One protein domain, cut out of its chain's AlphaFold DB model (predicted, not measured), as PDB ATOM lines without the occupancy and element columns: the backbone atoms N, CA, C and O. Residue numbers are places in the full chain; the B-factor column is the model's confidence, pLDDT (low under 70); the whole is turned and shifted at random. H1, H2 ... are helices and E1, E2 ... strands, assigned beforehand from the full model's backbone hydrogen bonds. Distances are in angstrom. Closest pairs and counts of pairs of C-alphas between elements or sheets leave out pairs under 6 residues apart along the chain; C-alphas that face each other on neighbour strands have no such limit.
ATOM      1  N   PRO A 106     231.650 227.982 211.637       79.81
ATOM      2  CA  PRO A 106     232.372 226.722 211.517       79.81
ATOM      3  C   PRO A 106     233.522 226.855 210.503       79.81
ATOM      4  O   PRO A 106     233.292 227.261 209.368       79.81
ATOM      5  N   ALA A 107     234.742 226.477 210.895       80.06
ATOM      6  CA  ALA A 107     235.903 226.395 210.006       80.06
ATOM      7  C   ALA A 107     236.683 225.072 210.182       80.06
ATOM      8  O   ALA A 107     236.854 224.615 211.321       80.06
ATOM      9  N   PRO A 108     237.178 224.452 209.094       73.38
ATOM     10  CA  PRO A 108     238.074 223.303 209.172       73.38
ATOM     11  C   PRO A 108     239.463 223.734 209.669       73.38
ATOM     12  O   PRO A 108     239.973 224.783 209.284       73.38
ATOM     13  N   VAL A 109     240.104 222.912 210.503       72.38
ATOM     14  CA  VAL A 109     241.500 223.117 210.928       72.38
ATOM     15  C   VAL A 109     242.260 221.800 211.008       72.38
ATOM     16  O   VAL A 109     241.696 220.752 211.330       72.38
ATOM     17  N   ALA A 110     243.571 221.862 210.785       67.44
ATOM     18  CA  ALA A 110     244.483 220.794 211.173       67.44
ATOM     19  C   ALA A 110     245.101 221.109 212.545       67.44
ATOM     20  O   ALA A 110     245.567 222.225 212.776       67.44
ATOM     21  N   LEU A 111     245.127 220.127 213.452       65.75
ATOM     22  CA  LEU A 111     245.871 220.236 214.710       65.75
ATOM     23  C   LEU A 111     247.288 219.680 214.555       65.75
ATOM     24  O   LEU A 111     247.537 218.737 213.792       65.75
ATOM     25  N   GLU A 112     248.198 220.204 215.371       56.31
ATOM     26  CA  GLU A 112     249.528 219.637 215.570       56.31
ATOM     27  C   GLU A 112     249.458 218.147 215.984       56.31
ATOM     28  O   GLU A 112     248.574 217.709 216.725       56.31
ATOM     29  N   GLY A 113     250.372 217.327 215.457       48.88
ATOM     30  CA  GLY A 113     250.394 215.879 215.703       48.88
ATOM     31  C   GLY A 113     249.371 215.050 214.906       48.88
ATOM     32  O   GLY A 113     249.229 213.857 215.170       48.88
ATOM     33  N   GLY A 114     248.662 215.640 213.935       45.69
ATOM     34  CA  GLY A 114     247.824 214.905 212.972       45.69
ATOM     35  C   GLY A 114     246.495 214.370 213.522       45.69
ATOM     36  O   GLY A 114     245.791 213.641 212.824       45.69
ATOM     37  N   LYS A 115     246.130 214.735 214.756       44.03
ATOM     38  CA  LYS A 115     244.817 214.458 215.350       44.03
ATOM     39  C   LYS A 115     243.832 215.535 214.899       44.03
ATOM     40  O   LYS A 115     243.768 216.592 215.507       44.03
ATOM     41  N   THR A 116     243.074 215.310 213.836       47.16
ATOM     42  CA  THR A 116     242.108 216.305 213.352       47.16
ATOM     43  C   THR A 116     240.836 216.330 214.204       47.16
ATOM     44  O   THR A 116     239.973 215.473 214.031       47.16
ATOM     45  N   THR A 117     240.640 217.364 215.038       52.72
ATOM     46  CA  THR A 117     239.268 217.876 215.223       52.72
ATOM     47  C   THR A 117     238.883 218.540 213.902       52.72
ATOM     48  O   THR A 117     239.488 219.554 213.564       52.72
ATOM     49  N   PRO A 118     237.909 218.016 213.139       57.62
ATOM     50  CA  PRO A 118     237.652 218.456 211.767       57.62
ATOM     51  C   PRO A 118     236.987 219.836 211.683       57.62
ATOM     52  O   PRO A 118     236.718 220.320 210.594       57.62
ATOM     53  N   LEU A 119     236.658 220.449 212.821       73.56
ATOM     54  CA  LEU A 119     235.923 221.700 212.873       73.56
ATOM     55  C   LEU A 119     236.227 222.460 214.163       73.56
ATOM     56  O   LEU A 119     236.084 221.889 215.244       73.56
ATOM     57  N   VAL A 120     236.522 223.750 214.049       81.56
ATOM     58  CA  VAL A 120     236.445 224.728 215.144       81.56
ATOM     59  C   VAL A 120     235.359 225.758 214.857       81.56
ATOM     60  O   VAL A 120     234.924 225.931 213.720       81.56
ATOM     61  N   TRP A 121     234.903 226.426 215.907       85.81
ATOM     62  CA  TRP A 121     233.976 227.546 215.847       85.81
ATOM     63  C   TRP A 121     234.777 228.820 216.053       85.81
ATOM     64  O   TRP A 121     235.360 229.006 217.118       85.81
ATOM     65  N   LEU A 122     234.832 229.666 215.033       90.19
ATOM     66  CA  LEU A 122     235.546 230.935 215.064       90.19
ATOM     67  C   LEU A 122     234.592 232.059 215.465       90.19
ATOM     68  O   LEU A 122     233.461 232.115 214.978       90.19
ATOM     69  N   THR A 123     235.057 232.971 216.307       91.81
ATOM     70  CA  THR A 123     234.376 234.225 216.659       91.81
ATOM     71  C   THR A 123     235.419 235.312 216.950       91.81
ATOM     72  O   THR A 123     236.619 235.033 216.884       91.81
ATOM     73  N   CYS A 124     234.994 236.535 217.265       91.75
ATOM     74  CA  CYS A 124     235.879 237.637 217.650       91.75
ATOM     75  C   CYS A 124     235.208 238.584 218.665       91.75
ATOM     76  O   CYS A 124     233.974 238.580 218.761       91.75
ATOM     77  N   PRO A 125     235.981 239.399 219.411       92.62
ATOM     78  CA  PRO A 125     235.456 240.332 220.408       92.62
ATOM     79  C   PRO A 125     234.328 241.233 219.891       92.62
ATOM     80  O   PRO A 125     233.270 241.255 220.513       92.62
ATOM     81  N   TYR A 126     234.454 241.857 218.711       88.25
ATOM     82  CA  TYR A 126     233.384 242.693 218.131       88.25
ATOM     83  C   TYR A 126     232.055 241.943 217.916       88.25
ATOM     84  O   TYR A 126     230.973 242.525 218.017       88.25
ATOM     85  N   VAL A 127     232.105 240.646 217.594       87.06
ATOM     86  CA  VAL A 127     230.897 239.827 217.402       87.06
ATOM     87  C   VAL A 127     230.261 239.445 218.742       87.06
ATOM     88  O   VAL A 127     229.033 239.362 218.823       87.06
ATOM     89  N   LEU A 128     231.075 239.239 219.779       87.44
ATOM     90  CA  LEU A 128     230.627 238.895 221.130       87.44
ATOM     91  C   LEU A 128     230.079 240.122 221.879       87.44
ATOM     92  O   LEU A 128     228.989 240.043 222.445       87.44
ATOM     93  N   ASP A 129     230.737 241.277 221.768       86.81
ATOM     94  CA  ASP A 129     230.240 242.569 222.264       86.81
ATOM     95  C   ASP A 129     228.876 242.927 221.651       86.81
ATOM     96  O   ASP A 129     227.951 243.319 222.362       86.81
ATOM     97  N   TRP A 130     228.676 242.668 220.349       78.69
ATOM     98  CA  TRP A 130     227.383 242.918 219.702       78.69
ATOM     99  C   TRP A 130     226.226 242.073 220.270       78.69
ATOM    100  O   TRP A 130     225.073 242.505 220.222       78.69
ATOM    101  N   ILE A 131     226.509 240.890 220.827       74.00
ATOM    102  CA  ILE A 131     225.531 240.099 221.592       74.00
ATOM    103  C   ILE A 131     225.661 240.297 223.110       74.00
ATOM    104  O   ILE A 131     225.105 239.506 223.867       74.00
ATOM    105  N   GLY A 132     226.373 241.323 223.577       80.38
ATOM    106  CA  GLY A 132     226.562 241.626 224.996       80.38
ATOM    107  C   GLY A 132     227.164 240.474 225.802       80.38
ATOM    108  O   GLY A 132     226.708 240.234 226.918       80.38
ATOM    109  N   VAL A 133     228.109 239.731 225.216       83.56
ATOM    110  CA  VAL A 133     228.902 238.680 225.875       83.56
ATOM    111  C   VAL A 133     230.319 239.222 226.060       83.56
ATOM    112  O   VAL A 133     231.006 239.497 225.076       83.56
ATOM    113  N   GLU A 134     230.769 239.387 227.308       86.94
ATOM    114  CA  GLU A 134     232.114 239.906 227.590       86.94
ATOM    115  C   GLU A 134     233.180 238.880 227.171       86.94
ATOM    116  O   GLU A 134     233.188 237.734 227.627       86.94
ATOM    117  N   ALA A 135     234.102 239.297 226.303       88.19
ATOM    118  CA  ALA A 135     235.138 238.444 225.736       88.19
ATOM    119  C   ALA A 135     236.545 238.925 226.132       88.19
ATOM    120  O   ALA A 135     236.778 240.127 226.244       88.19
ATOM    121  N   PRO A 136     237.518 238.018 226.331       91.44
ATOM    122  CA  PRO A 136     238.915 238.414 226.419       91.44
ATOM    123  C   PRO A 136     239.453 238.822 225.036       91.44
ATOM    124  O   PRO A 136     239.264 238.095 224.061       91.44
ATOM    125  N   GLU A 137     240.170 239.943 224.984       91.19
ATOM    126  CA  GLU A 137     240.879 240.425 223.790       91.19
ATOM    127  C   GLU A 137     242.118 239.557 223.475       91.19
ATOM    128  O   GLU A 137     242.946 239.354 224.373       91.19
ATOM    129  N   PRO A 138     242.272 239.031 222.243       91.50
ATOM    130  CA  PRO A 138     243.491 238.354 221.787       91.50
ATOM    131  C   PRO A 138     244.592 239.340 221.344       91.50
ATOM    132  O   PRO A 138     244.290 240.378 220.762       91.50
ATOM    133  N   ASP A 139     245.870 238.995 221.549       85.50
ATOM    134  CA  ASP A 139     247.048 239.823 221.218       85.50
ATOM    135  C   ASP A 139     247.968 239.091 220.218       85.50
ATOM    136  O   ASP A 139     249.123 238.749 220.477       85.50
ATOM    137  N   GLY A 140     247.402 238.770 219.050       80.44
ATOM    138  CA  GLY A 140     248.075 238.022 217.981       80.44
ATOM    139  C   GLY A 140     248.060 236.496 218.147       80.44
ATOM    140  O   GLY A 140     248.400 235.786 217.197       80.44
ATOM    141  N   GLU A 141     247.629 235.969 219.297       91.56
ATOM    142  CA  GLU A 141     247.237 234.564 219.439       91.56
ATOM    143  C   GLU A 141     245.724 234.351 219.231       91.56
ATOM    144  O   GLU A 141     244.933 235.288 219.240       91.56
ATOM    145  N   ALA A 142     245.293 233.097 219.079       93.62
ATOM    146  CA  ALA A 142     243.890 232.710 219.203       93.62
ATOM    147  C   ALA A 142     243.594 232.271 220.647       93.62
ATOM    148  O   ALA A 142     244.315 231.439 221.208       93.62
ATOM    149  N   LEU A 143     242.514 232.774 221.247       96.12
ATOM    150  CA  LEU A 143     242.104 232.388 222.599       96.12
ATOM    151  C   LEU A 143     241.102 231.231 222.563       96.12
ATOM    152  O   LEU A 143     240.136 231.249 221.803       96.12
ATOM    153  N   ALA A 144     241.311 230.230 223.417       94.06
ATOM    154  CA  ALA A 144     240.494 229.019 223.466       94.06
ATOM    155  C   ALA A 144     240.058 228.664 224.900       94.06
ATOM    156  O   ALA A 144     240.748 229.040 225.852       94.06
ATOM    157  N   PRO A 145     238.960 227.907 225.087       92.75
ATOM    158  CA  PRO A 145     238.579 227.399 226.400       92.75
ATOM    159  C   PRO A 145     239.611 226.414 226.965       92.75
ATOM    160  O   PRO A 145     240.427 225.834 226.240       92.75
ATOM    161  N   SER A 146     239.555 226.176 228.274       91.25
ATOM    162  CA  SER A 146     240.505 225.310 228.992       91.25
ATOM    163  C   SER A 146     240.512 223.864 228.473       91.25
ATOM    164  O   SER A 146     241.531 223.180 228.566       91.25
ATOM    165  N   GLY A 147     239.394 223.400 227.902       85.56
ATOM    166  CA  GLY A 147     239.247 222.074 227.295       85.56
ATOM    167  C   GLY A 147     239.775 221.936 225.858       85.56
ATOM    168  O   GLY A 147     239.615 220.864 225.268       85.56
ATOM    169  N   PHE A 148     240.372 222.978 225.268       87.50
ATOM    170  CA  PHE A 148     240.801 222.947 223.867       87.50
ATOM    171  C   PHE A 148     242.045 222.051 223.644       87.50
ATOM    172  O   PHE A 148     243.043 222.174 224.368       87.50
ATOM    173  N   PRO A 149     242.034 221.140 222.647       81.56
ATOM    174  CA  PRO A 149     242.971 220.014 222.586       81.56
ATOM    175  C   PRO A 149     244.390 220.338 222.091       81.56
ATOM    176  O   PRO A 149     245.271 219.498 222.260       81.56
ATOM    177  N   ALA A 150     244.636 221.506 221.490       81.44
ATOM    178  CA  ALA A 150     245.915 221.846 220.855       81.44
ATOM    179  C   ALA A 150     246.422 223.249 221.219       81.44
ATOM    180  O   ALA A 150     245.662 224.092 221.682       81.44
ATOM    181  N   GLU A 151     247.715 223.481 220.995       84.81
ATOM    182  CA  GLU A 151     248.399 224.772 221.219       84.81
ATOM    183  C   GLU A 151     248.744 225.477 219.899       84.81
ATOM    184  O   GLU A 151     249.178 226.625 219.886       84.81
ATOM    185  N   ARG A 152     248.506 224.795 218.774       83.38
ATOM    186  CA  ARG A 152     248.605 225.311 217.411       83.38
ATOM    187  C   ARG A 152     247.461 224.743 216.586       83.38
ATOM    188  O   ARG A 152     247.168 223.544 216.669       83.38
ATOM    189  N   VAL A 153     246.853 225.588 215.764       80.56
ATOM    190  CA  VAL A 153     245.925 225.171 214.708       80.56
ATOM    191  C   VAL A 153     246.385 225.748 213.382       80.56
ATOM    192  O   VAL A 153     246.810 226.898 213.312       80.56
ATOM    193  N   VAL A 154     246.290 224.957 212.322       74.62
ATOM    194  CA  VAL A 154     246.484 225.443 210.957       74.62
ATOM    195  C   VAL A 154     245.106 225.630 210.338       74.62
ATOM    196  O   VAL A 154     244.362 224.661 210.165       74.62
ATOM    197  N   LEU A 155     244.778 226.885 210.043       74.88
ATOM    198  CA  LEU A 155     243.577 227.309 209.335       74.88
ATOM    199  C   LEU A 155     243.993 227.754 207.931       74.88
ATOM    200  O   LEU A 155     244.590 228.819 207.754       74.88
ATOM    201  N   GLU A 156     243.715 226.912 206.937       66.88
ATOM    202  CA  GLU A 156     244.215 227.064 205.565       66.88
ATOM    203  C   GLU A 156     245.740 227.282 205.512       66.88
ATOM    204  O   GLU A 156     246.521 226.383 205.814       66.88
ATOM    205  N   HIS A 157     246.183 228.486 205.144       60.34
ATOM    206  CA  HIS A 157     247.591 228.861 205.026       60.34
ATOM    207  C   HIS A 157     248.153 229.544 206.284       60.34
ATOM    208  O   HIS A 157     249.296 230.003 206.260       60.34
ATOM    209  N   ARG A 158     247.354 229.677 207.350       68.25
ATOM    210  CA  ARG A 158     247.710 230.405 208.573       68.25
ATOM    211  C   ARG A 158     247.888 229.437 209.730       68.25
ATOM    212  O   ARG A 158     246.951 228.750 210.125       68.25
ATOM    213  N   GLU A 159     249.086 229.417 210.294       79.69
ATOM    214  CA  GLU A 159     249.317 228.824 211.606       79.69
ATOM    215  C   GLU A 159     248.903 229.841 212.675       79.69
ATOM    216  O   GLU A 159     249.408 230.962 212.700       79.69
ATOM    217  N   LEU A 160     247.964 229.457 213.537       85.31
ATOM    218  CA  LEU A 160     247.524 230.235 214.687       85.31
ATOM    219  C   LEU A 160     248.049 229.557 215.953       85.31
ATOM    220  O   LEU A 160     247.757 228.384 216.210       85.31
ATOM    221  N   VAL A 161     248.806 230.303 216.754       89.44
ATOM    222  CA  VAL A 161     249.157 229.897 218.120       89.44
ATOM    223  C   VAL A 161     247.894 229.990 218.971       89.44
ATOM    224  O   VAL A 161     247.188 230.994 218.912       89.44
ATOM    225  N   VAL A 162     247.595 228.951 219.748       91.38
ATOM    226  CA  VAL A 162     246.391 228.869 220.578       91.38
ATOM    227  C   VAL A 162     246.753 228.933 222.053       91.38
ATOM    228  O   VAL A 162     247.487 228.086 222.566       91.38
ATOM    229  N   ARG A 163     246.167 229.896 222.763       94.44
ATOM    230  CA  ARG A 163     246.309 230.059 224.211       94.44
ATOM    231  C   ARG A 163     245.000 229.733 224.914       94.44
ATOM    232  O   ARG A 163     243.968 230.365 224.695       94.44
ATOM    233  N   ARG A 164     245.058 228.753 225.813       94.19
ATOM    234  CA  ARG A 164     243.933 228.397 226.685       94.19
ATOM    235  C   ARG A 164     243.719 229.500 227.724       94.19
ATOM    236  O   ARG A 164     244.671 229.920 228.381       94.19
ATOM    237  N   ASN A 165     242.482 229.956 227.882       92.94
ATOM    238  CA  ASN A 165     242.099 231.022 228.801       92.94
ATOM    239  C   ASN A 165     240.740 230.689 229.436       92.94
ATOM    240  O   ASN A 165     239.733 230.602 228.740       92.94
ATOM    241  N   GLY A 166     240.705 230.553 230.766       89.75
ATOM    242  CA  GLY A 166     239.497 230.174 231.508       89.75
ATOM    243  C   GLY A 166     238.322 231.152 231.384       89.75
ATOM    244  O   GLY A 166     237.186 230.759 231.625       89.75
ATOM    245  N   LYS A 167     238.548 232.403 230.947       91.19
ATOM    246  CA  LYS A 167     237.447 233.321 230.597       91.19
ATOM    247  C   LYS A 167     236.649 232.841 229.376       91.19
ATOM    248  O   LYS A 167     235.450 233.079 229.299       91.19
ATOM    249  N   VAL A 168     237.291 232.133 228.443       92.62
ATOM    250  CA  VAL A 168     236.652 231.616 227.219       92.62
ATOM    251  C   VAL A 168     235.711 230.442 227.523       92.62
ATOM    252  O   VAL A 168     234.783 230.197 226.760       92.62
ATOM    253  N   ASP A 169     235.882 229.749 228.655       89.44
ATOM    254  CA  ASP A 169     234.890 228.769 229.118       89.44
ATOM    255  C   ASP A 169     233.549 229.441 229.469       89.44
ATOM    256  O   ASP A 169     232.507 228.915 229.092       89.44
ATOM    257  N   GLY A 170     233.564 230.640 230.073       87.50
ATOM    258  CA  GLY A 170     232.349 231.432 230.314       87.50
ATOM    259  C   GLY A 170     231.666 231.874 229.015       87.50
ATOM    260  O   GLY A 170     230.460 231.701 228.861       87.50
ATOM    261  N   VAL A 171     232.446 232.323 228.026       87.88
ATOM    262  CA  VAL A 171     231.933 232.609 226.670       87.88
ATOM    263  C   VAL A 171     231.296 231.353 226.053       87.88
ATOM    264  O   VAL A 171     230.224 231.428 225.455       87.88
ATOM    265  N   ALA A 172     231.908 230.177 226.218       85.81
ATOM    266  CA  ALA A 172     231.361 228.913 225.724       85.81
ATOM    267  C   ALA A 172     230.046 228.497 226.421       85.81
ATOM    268  O   ALA A 172     229.194 227.905 225.753       85.81
ATOM    269  N   ASP A 173     229.866 228.829 227.705       83.50
ATOM    270  CA  ASP A 173     228.616 228.634 228.457       83.50
ATOM    271  C   ASP A 173     227.505 229.621 228.026       83.50
ATOM    272  O   ASP A 173     226.340 229.230 227.912       83.50
ATOM    273  N   GLU A 174     227.838 230.883 227.732       79.00
ATOM    274  CA  GLU A 174     226.865 231.891 227.269       79.00
ATOM    275  C   GLU A 174     226.412 231.673 225.816       79.00
ATOM    276  O   GLU A 174     225.248 231.901 225.474       79.00
ATOM    277  N   LEU A 175     227.297 231.150 224.963       73.38
ATOM    278  CA  LEU A 175     227.007 230.788 223.572       73.38
ATOM    279  C   LEU A 175     226.214 229.469 223.414       73.38
ATOM    280  O   LEU A 175     226.083 228.942 222.301       73.38
ATOM    281  N   VAL A 176     225.669 228.901 224.498       61.12
ATOM    282  CA  VAL A 176     224.867 227.667 224.450       61.12
ATOM    283  C   VAL A 176     223.537 227.911 223.731       61.12
ATOM    284  O   VAL A 176     222.526 228.287 224.325       61.12
ATOM    285  N   VAL A 177     223.525 227.609 222.430       54.03
ATOM    286  CA  VAL A 177     222.326 227.612 221.582       54.03
ATOM    287  C   VAL A 177     221.241 226.721 222.213       54.03
ATOM    288  O   VAL A 177     221.439 225.507 222.330       54.03
ATOM    289  N   PRO A 178     220.070 227.262 222.604       43.25
ATOM    290  CA  PRO A 178     219.012 226.437 223.172       43.25
ATOM    291  C   PRO A 178     218.432 225.495 222.103       43.25
ATOM    292  O   PRO A 178     218.275 225.878 220.945       43.25
ATOM    293  N   GLY A 179     218.065 224.265 222.471       43.25
ATOM    294  CA  GLY A 179     217.474 223.295 221.538       43.25
ATOM    295  C   GLY A 179     217.953 221.855 221.761       43.25
ATOM    296  O   GLY A 179     218.521 221.550 222.810       43.25
ATOM    297  N   PRO A 180     217.721 220.940 220.799       36.84
ATOM    298  CA  PRO A 180     218.268 219.579 220.840       36.84
ATOM    299  C   PRO A 180     219.770 219.521 220.493       36.84
ATOM    300  O   PRO A 180     220.386 218.460 220.608       36.84
ATOM    301  N   TRP A 181     220.349 220.644 220.068       47.78
ATOM    302  CA  TRP A 181     221.720 220.779 219.591       47.78
ATOM    303  C   TRP A 181     222.616 221.316 220.707       47.78
ATOM    304  O   TRP A 181     222.364 222.394 221.229       47.78
ATOM    305  N   LYS A 182     223.676 220.585 221.067       55.31
ATOM    306  CA  LYS A 182     224.755 221.113 221.913       55.31
ATOM    307  C   LYS A 182     226.005 221.279 221.064       55.31
ATOM    308  O   LYS A 182     226.572 220.281 220.618       55.31
ATOM    309  N   LEU A 183     226.418 222.522 220.838       66.38
ATOM    310  CA  LEU A 183     227.703 222.811 220.208       66.38
ATOM    311  C   LEU A 183     228.838 222.509 221.210       66.38
ATOM    312  O   LEU A 183     228.669 222.745 222.406       66.38
ATOM    313  N   PRO A 184     229.981 221.960 220.768       72.75
ATOM    314  CA  PRO A 184     231.046 221.479 221.650       72.75
ATOM    315  C   PRO A 184     232.017 222.618 222.006       72.75
ATOM    316  O   PRO A 184     233.227 222.475 221.855       72.75
ATOM    317  N   LEU A 185     231.493 223.784 222.394       82.75
ATOM    318  CA  LEU A 185     232.262 225.033 222.409       82.75
ATOM    319  C   LEU A 185     233.484 224.962 223.343       82.75
ATOM    320  O   LEU A 185     234.579 225.290 222.898       82.75
ATOM    321  N   HIS A 186     233.362 224.373 224.539       85.00
ATOM    322  CA  HIS A 186     234.486 224.156 225.475       85.00
ATOM    323  C   HIS A 186     235.674 223.346 224.922       85.00
ATOM    324  O   HIS A 186     236.746 223.350 225.523       85.00
ATOM    325  N   SER A 187     235.511 222.623 223.810       81.56
ATOM    326  CA  SER A 187     236.601 221.875 223.169       81.56
ATOM    327  C   SER A 187     236.919 222.334 221.748       81.56
ATOM    328  O   SER A 187     237.848 221.795 221.150       81.56
ATOM    329  N   ARG A 188     236.161 223.294 221.189       84.31
ATOM    330  CA  ARG A 188     236.258 223.682 219.770       84.31
ATOM    331  C   ARG A 188     236.038 225.170 219.461       84.31
ATOM    332  O   ARG A 188     236.055 225.516 218.286       84.31
ATOM    333  N   LEU A 189     235.792 226.036 220.443       90.19
ATOM    334  CA  LEU A 189     235.688 227.487 220.240       90.19
ATOM    335  C   LEU A 189     237.087 228.117 220.146       90.19
ATOM    336  O   LEU A 189     237.963 227.774 220.938       90.19
ATOM    337  N   LEU A 190     237.266 229.049 219.211       92.94
ATOM    338  CA  LEU A 190     238.415 229.949 219.112       92.94
ATOM    339  C   LEU A 190     237.915 231.391 218.962       92.94
ATOM    340  O   LEU A 190     237.137 231.691 218.054       92.94
ATOM    341  N   ILE A 191     238.390 232.275 219.834       95.31
ATOM    342  CA  ILE A 191     238.242 233.726 219.705       95.31
ATOM    343  C   ILE A 191     239.500 234.247 219.004       95.31
ATOM    344  O   ILE A 191     240.615 234.029 219.481       95.31
ATOM    345  N   LEU A 192     239.314 234.890 217.856       93.31
ATOM    346  CA  LEU A 192     240.361 235.539 217.067       93.31
ATOM    347  C   LEU A 192     240.252 237.057 217.227       93.31
ATOM    348  O   LEU A 192     239.182 237.555 217.572       93.31
ATOM    349  N   ASP A 193     241.320 237.795 216.935       91.56
ATOM    350  CA  ASP A 193     241.215 239.247 216.799       91.56
ATOM    351  C   ASP A 193     240.271 239.621 215.636       91.56
ATOM    352  O   ASP A 193     240.104 238.870 214.664       91.56
ATOM    353  N   ASP A 194     239.649 240.797 215.728       88.62
ATOM    354  CA  ASP A 194     238.640 241.248 214.764       88.62
ATOM    355  C   ASP A 194     239.168 241.326 213.322       88.62
ATOM    356  O   ASP A 194     238.424 241.053 212.374       88.62
ATOM    357  N   ALA A 195     240.444 241.682 213.130       85.50
ATOM    358  CA  ALA A 195     241.038 241.830 211.805       85.50
ATOM    359  C   ALA A 195     241.309 240.465 211.154       85.50
ATOM    360  O   ALA A 195     241.020 240.275 209.966       85.50
ATOM    361  N   THR A 196     241.793 239.491 211.926       87.00
ATOM    362  CA  THR A 196     241.929 238.102 211.477       87.00
ATOM    363  C   THR A 196     240.563 237.498 211.175       87.00
ATOM    364  O   THR A 196     240.389 236.936 210.092       87.00
ATOM    365  N   PHE A 197     239.576 237.649 212.064       87.44
ATOM    366  CA  PHE A 197     238.229 237.110 211.850       87.44
ATOM    367  C   PHE A 197     237.545 237.714 210.615       87.44
ATOM    368  O   PHE A 197     237.043 236.976 209.762       87.44
ATOM    369  N   ALA A 198     237.581 239.041 210.456       83.25
ATOM    370  CA  ALA A 198     237.043 239.707 209.270       83.25
ATOM    371  C   ALA A 198     237.775 239.280 207.985       83.25
ATOM    372  O   ALA A 198     237.127 239.033 206.967       83.25
ATOM    373  N   GLY A 199     239.105 239.136 208.038       81.69
ATOM    374  CA  GLY A 199     239.930 238.715 206.903       81.69
ATOM    375  C   GLY A 199     239.691 237.272 206.444       81.69
ATOM    376  O   GLY A 199     239.843 236.980 205.261       81.69
ATOM    377  N   LEU A 200     239.284 236.371 207.343       81.75
ATOM    378  CA  LEU A 200     238.884 234.994 207.005       81.75
ATOM    379  C   LEU A 200     237.532 234.925 206.280       81.75
ATOM    380  O   LEU A 200     237.246 233.972 205.550       81.75
ATOM    381  N   LEU A 201     236.705 235.946 206.485       80.12
ATOM    382  CA  LEU A 201     235.394 236.092 205.873       80.12
ATOM    383  C   LEU A 201     235.425 237.045 204.674       80.12
ATOM    384  O   LEU A 201     234.353 237.378 204.191       80.12
ATOM    385  N   ASP A 202     236.573 237.532 204.204       76.62
ATOM    386  CA  ASP A 202     236.629 238.594 203.193       76.62
ATOM    387  C   ASP A 202     236.153 238.117 201.798       76.62
ATOM    388  O   ASP A 202     236.655 237.106 201.317       76.62
ATOM    389  N   PRO A 203     235.227 238.814 201.106       67.50
ATOM    390  CA  PRO A 203     234.726 238.377 199.797       67.50
ATOM    391  C   PRO A 203     235.770 238.449 198.668       67.50
ATOM    392  O   PRO A 203     235.596 237.787 197.647       67.50
ATOM    393  N   ASP A 204     236.850 239.222 198.818       68.44
ATOM    394  CA  ASP A 204     237.929 239.271 197.824       68.44
ATOM    395  C   ASP A 204     238.844 238.029 197.933       68.44
ATOM    396  O   ASP A 204     239.535 237.667 196.975       68.44
ATOM    397  N   ARG A 205     238.867 237.378 199.109       65.25
ATOM    398  CA  ARG A 205     239.644 236.163 199.427       65.25
ATOM    399  C   ARG A 205     238.933 235.308 200.493       65.25
ATOM    400  O   ARG A 205     239.446 235.198 201.608       65.25
ATOM    401  N   PRO A 206     237.778 234.699 200.179       66.31
ATOM    402  CA  PRO A 206     237.009 233.952 201.166       66.31
ATOM    403  C   PRO A 206     237.789 232.713 201.609       66.31
ATOM    404  O   PRO A 206     238.182 231.887 200.785       66.31
ATOM    405  N   VAL A 207     238.043 232.618 202.916       70.38
ATOM    406  CA  VAL A 207     238.772 231.499 203.538       70.38
ATOM    407  C   VAL A 207     237.797 230.533 204.212       70.38
ATOM    408  O   VAL A 207     238.023 229.329 204.215       70.38
ATOM    409  N   VAL A 208     236.709 231.061 204.784       77.19
ATOM    410  CA  VAL A 208     235.732 230.290 205.575       77.19
ATOM    411  C   VAL A 208     234.324 230.293 204.955       77.19
ATOM    412  O   VAL A 208     233.525 229.401 205.239       77.19
ATOM    413  N   THR A 209     233.991 231.255 204.088       79.00
ATOM    414  CA  THR A 209     232.743 231.216 203.303       79.00
ATOM    415  C   THR A 209     232.878 230.281 202.101       79.00
ATOM    416  O   THR A 209     233.926 230.198 201.465       79.00
ATOM    417  N   GLU A 210     231.812 229.545 201.793       75.50
ATOM    418  CA  GLU A 210     231.827 228.529 200.739       75.50
ATOM    419  C   GLU A 210     231.555 229.176 199.373       75.50
ATOM    420  O   GLU A 210     230.525 229.823 199.178       75.50
ATOM    421  N   LEU A 211     232.459 228.977 198.409       75.50
ATOM    422  CA  LEU A 211     232.254 229.369 197.015       75.50
ATOM    423  C   LEU A 211     231.758 228.187 196.184       75.50
ATOM    424  O   LEU A 211     232.417 227.151 196.103       75.50
ATOM    425  N   ARG A 212     230.625 228.367 195.499       71.62
ATOM    426  CA  ARG A 212     230.092 227.406 194.523       71.62
ATOM    427  C   ARG A 212     230.061 228.038 193.136       71.62
ATOM    428  O   ARG A 212     229.215 228.887 192.854       71.62
ATOM    429  N   THR A 213     230.942 227.586 192.248       71.00
ATOM    430  CA  THR A 213     230.808 227.841 190.808       71.00
ATOM    431  C   THR A 213     229.623 227.041 190.265       71.00
ATOM    432  O   THR A 213     229.441 225.861 190.582       71.00
ATOM    433  N   ARG A 214     228.782 227.686 189.460       69.06
ATOM    434  CA  ARG A 214     227.581 227.113 188.859       69.06
ATOM    435  C   ARG A 214     227.571 227.314 187.359       69.06
ATOM    436  O   ARG A 214     227.957 228.359 186.854       69.06
TER     437      ARG A 214
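Overview. This is residues 106 to 214 of the 694 residues of the protein "Predicted component of a thermophile-specific DNA repair system, contains two domains of the RAMP family" of Methanopyrus kandleri (strain AV19 / DSM 6324 / JCM 9639 / NBRC 100938) (UniProt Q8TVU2). What does the domain look like? A small core of short strands, the pair E1 and E5 beside the three-strand sheet E2 E4 E3, is ringed by short helices and loops: H3 at the end where E1 and E5 begin, H1 and H4 at the end where they finish, H2 near E2. E6 makes a tail far from this core, and residues 177 to 182 stick out as a loop. What is it made of? The printed part has 109 residues with four named helices and six named strands, in the order E1 H1 E2 E3 E4 H2 H3 E5 H4 E6; the class is mixed, helices and strands, with under half of the residues in named elements. The larger sheet is mixed, and the whole is compact, with a radius of gyration of the C-alphas of 13.7 A and spans of 39 by 33 by 33 A.

Along the chain. Where do the elements of the first half lie? After residues 106 to 119, with no named element, come E1, residues 120 to 123 from C-alpha 120 at (236.445, 224.728, 215.144), H1, 125 to 130, E2, 142 to 144, E3, 152 to 155, and E4, 158 to 164, 18.6 A long. What follows? H2 is residues 166 to 174, 13.4 A long, H3 185 to 188, E5 189 to 191, H4 194 to 200, 10.0 A, and E6 210 to 214, 12.7 A, ending at C-alpha 214 (227.581, 227.113, 188.859).

Arrangement. How do the strands pair? In the larger sheet E4 is the inner strand: it is parallel to E2, with N 142 and O 161 at 2.8 A, and forms an antiparallel hairpin with E3, with N 160 and O 153 at 2.8 A. E1 and E5 are parallel, with N 190 and O 121 at 2.8 A, and the closest C-alphas of E2 and E5, Ala 144 and Leu 190, are 4.9 A apart. Where are the helices? H2 touches H3, closest at C-alphas 172 and 185, 5.2 A, and only grazes the larger sheet with residues 166 to 172. H1 and H4 are close but not clearly touching, closest at C-alphas 126 and 194, 6.4 A. Are their backbones complete? Every O i to N i+4 pair is within hydrogen-bond range in H1 and H4, and 4 of 5 in H2; H3 is too short for such a pair.

Size, cuts and confidence. How far does it reach? The two C-alphas farthest apart, of Gly 166 and Arg 214, are 44.4 A apart. Are there cuts or long links? The printed part has no cut, and H1 to E2 is a long link of 11 residues. Where is confidence low? pLDDT is under 70 at residues 110 to 118, 156 to 158, 176 to 183, 203 to 206 and 214.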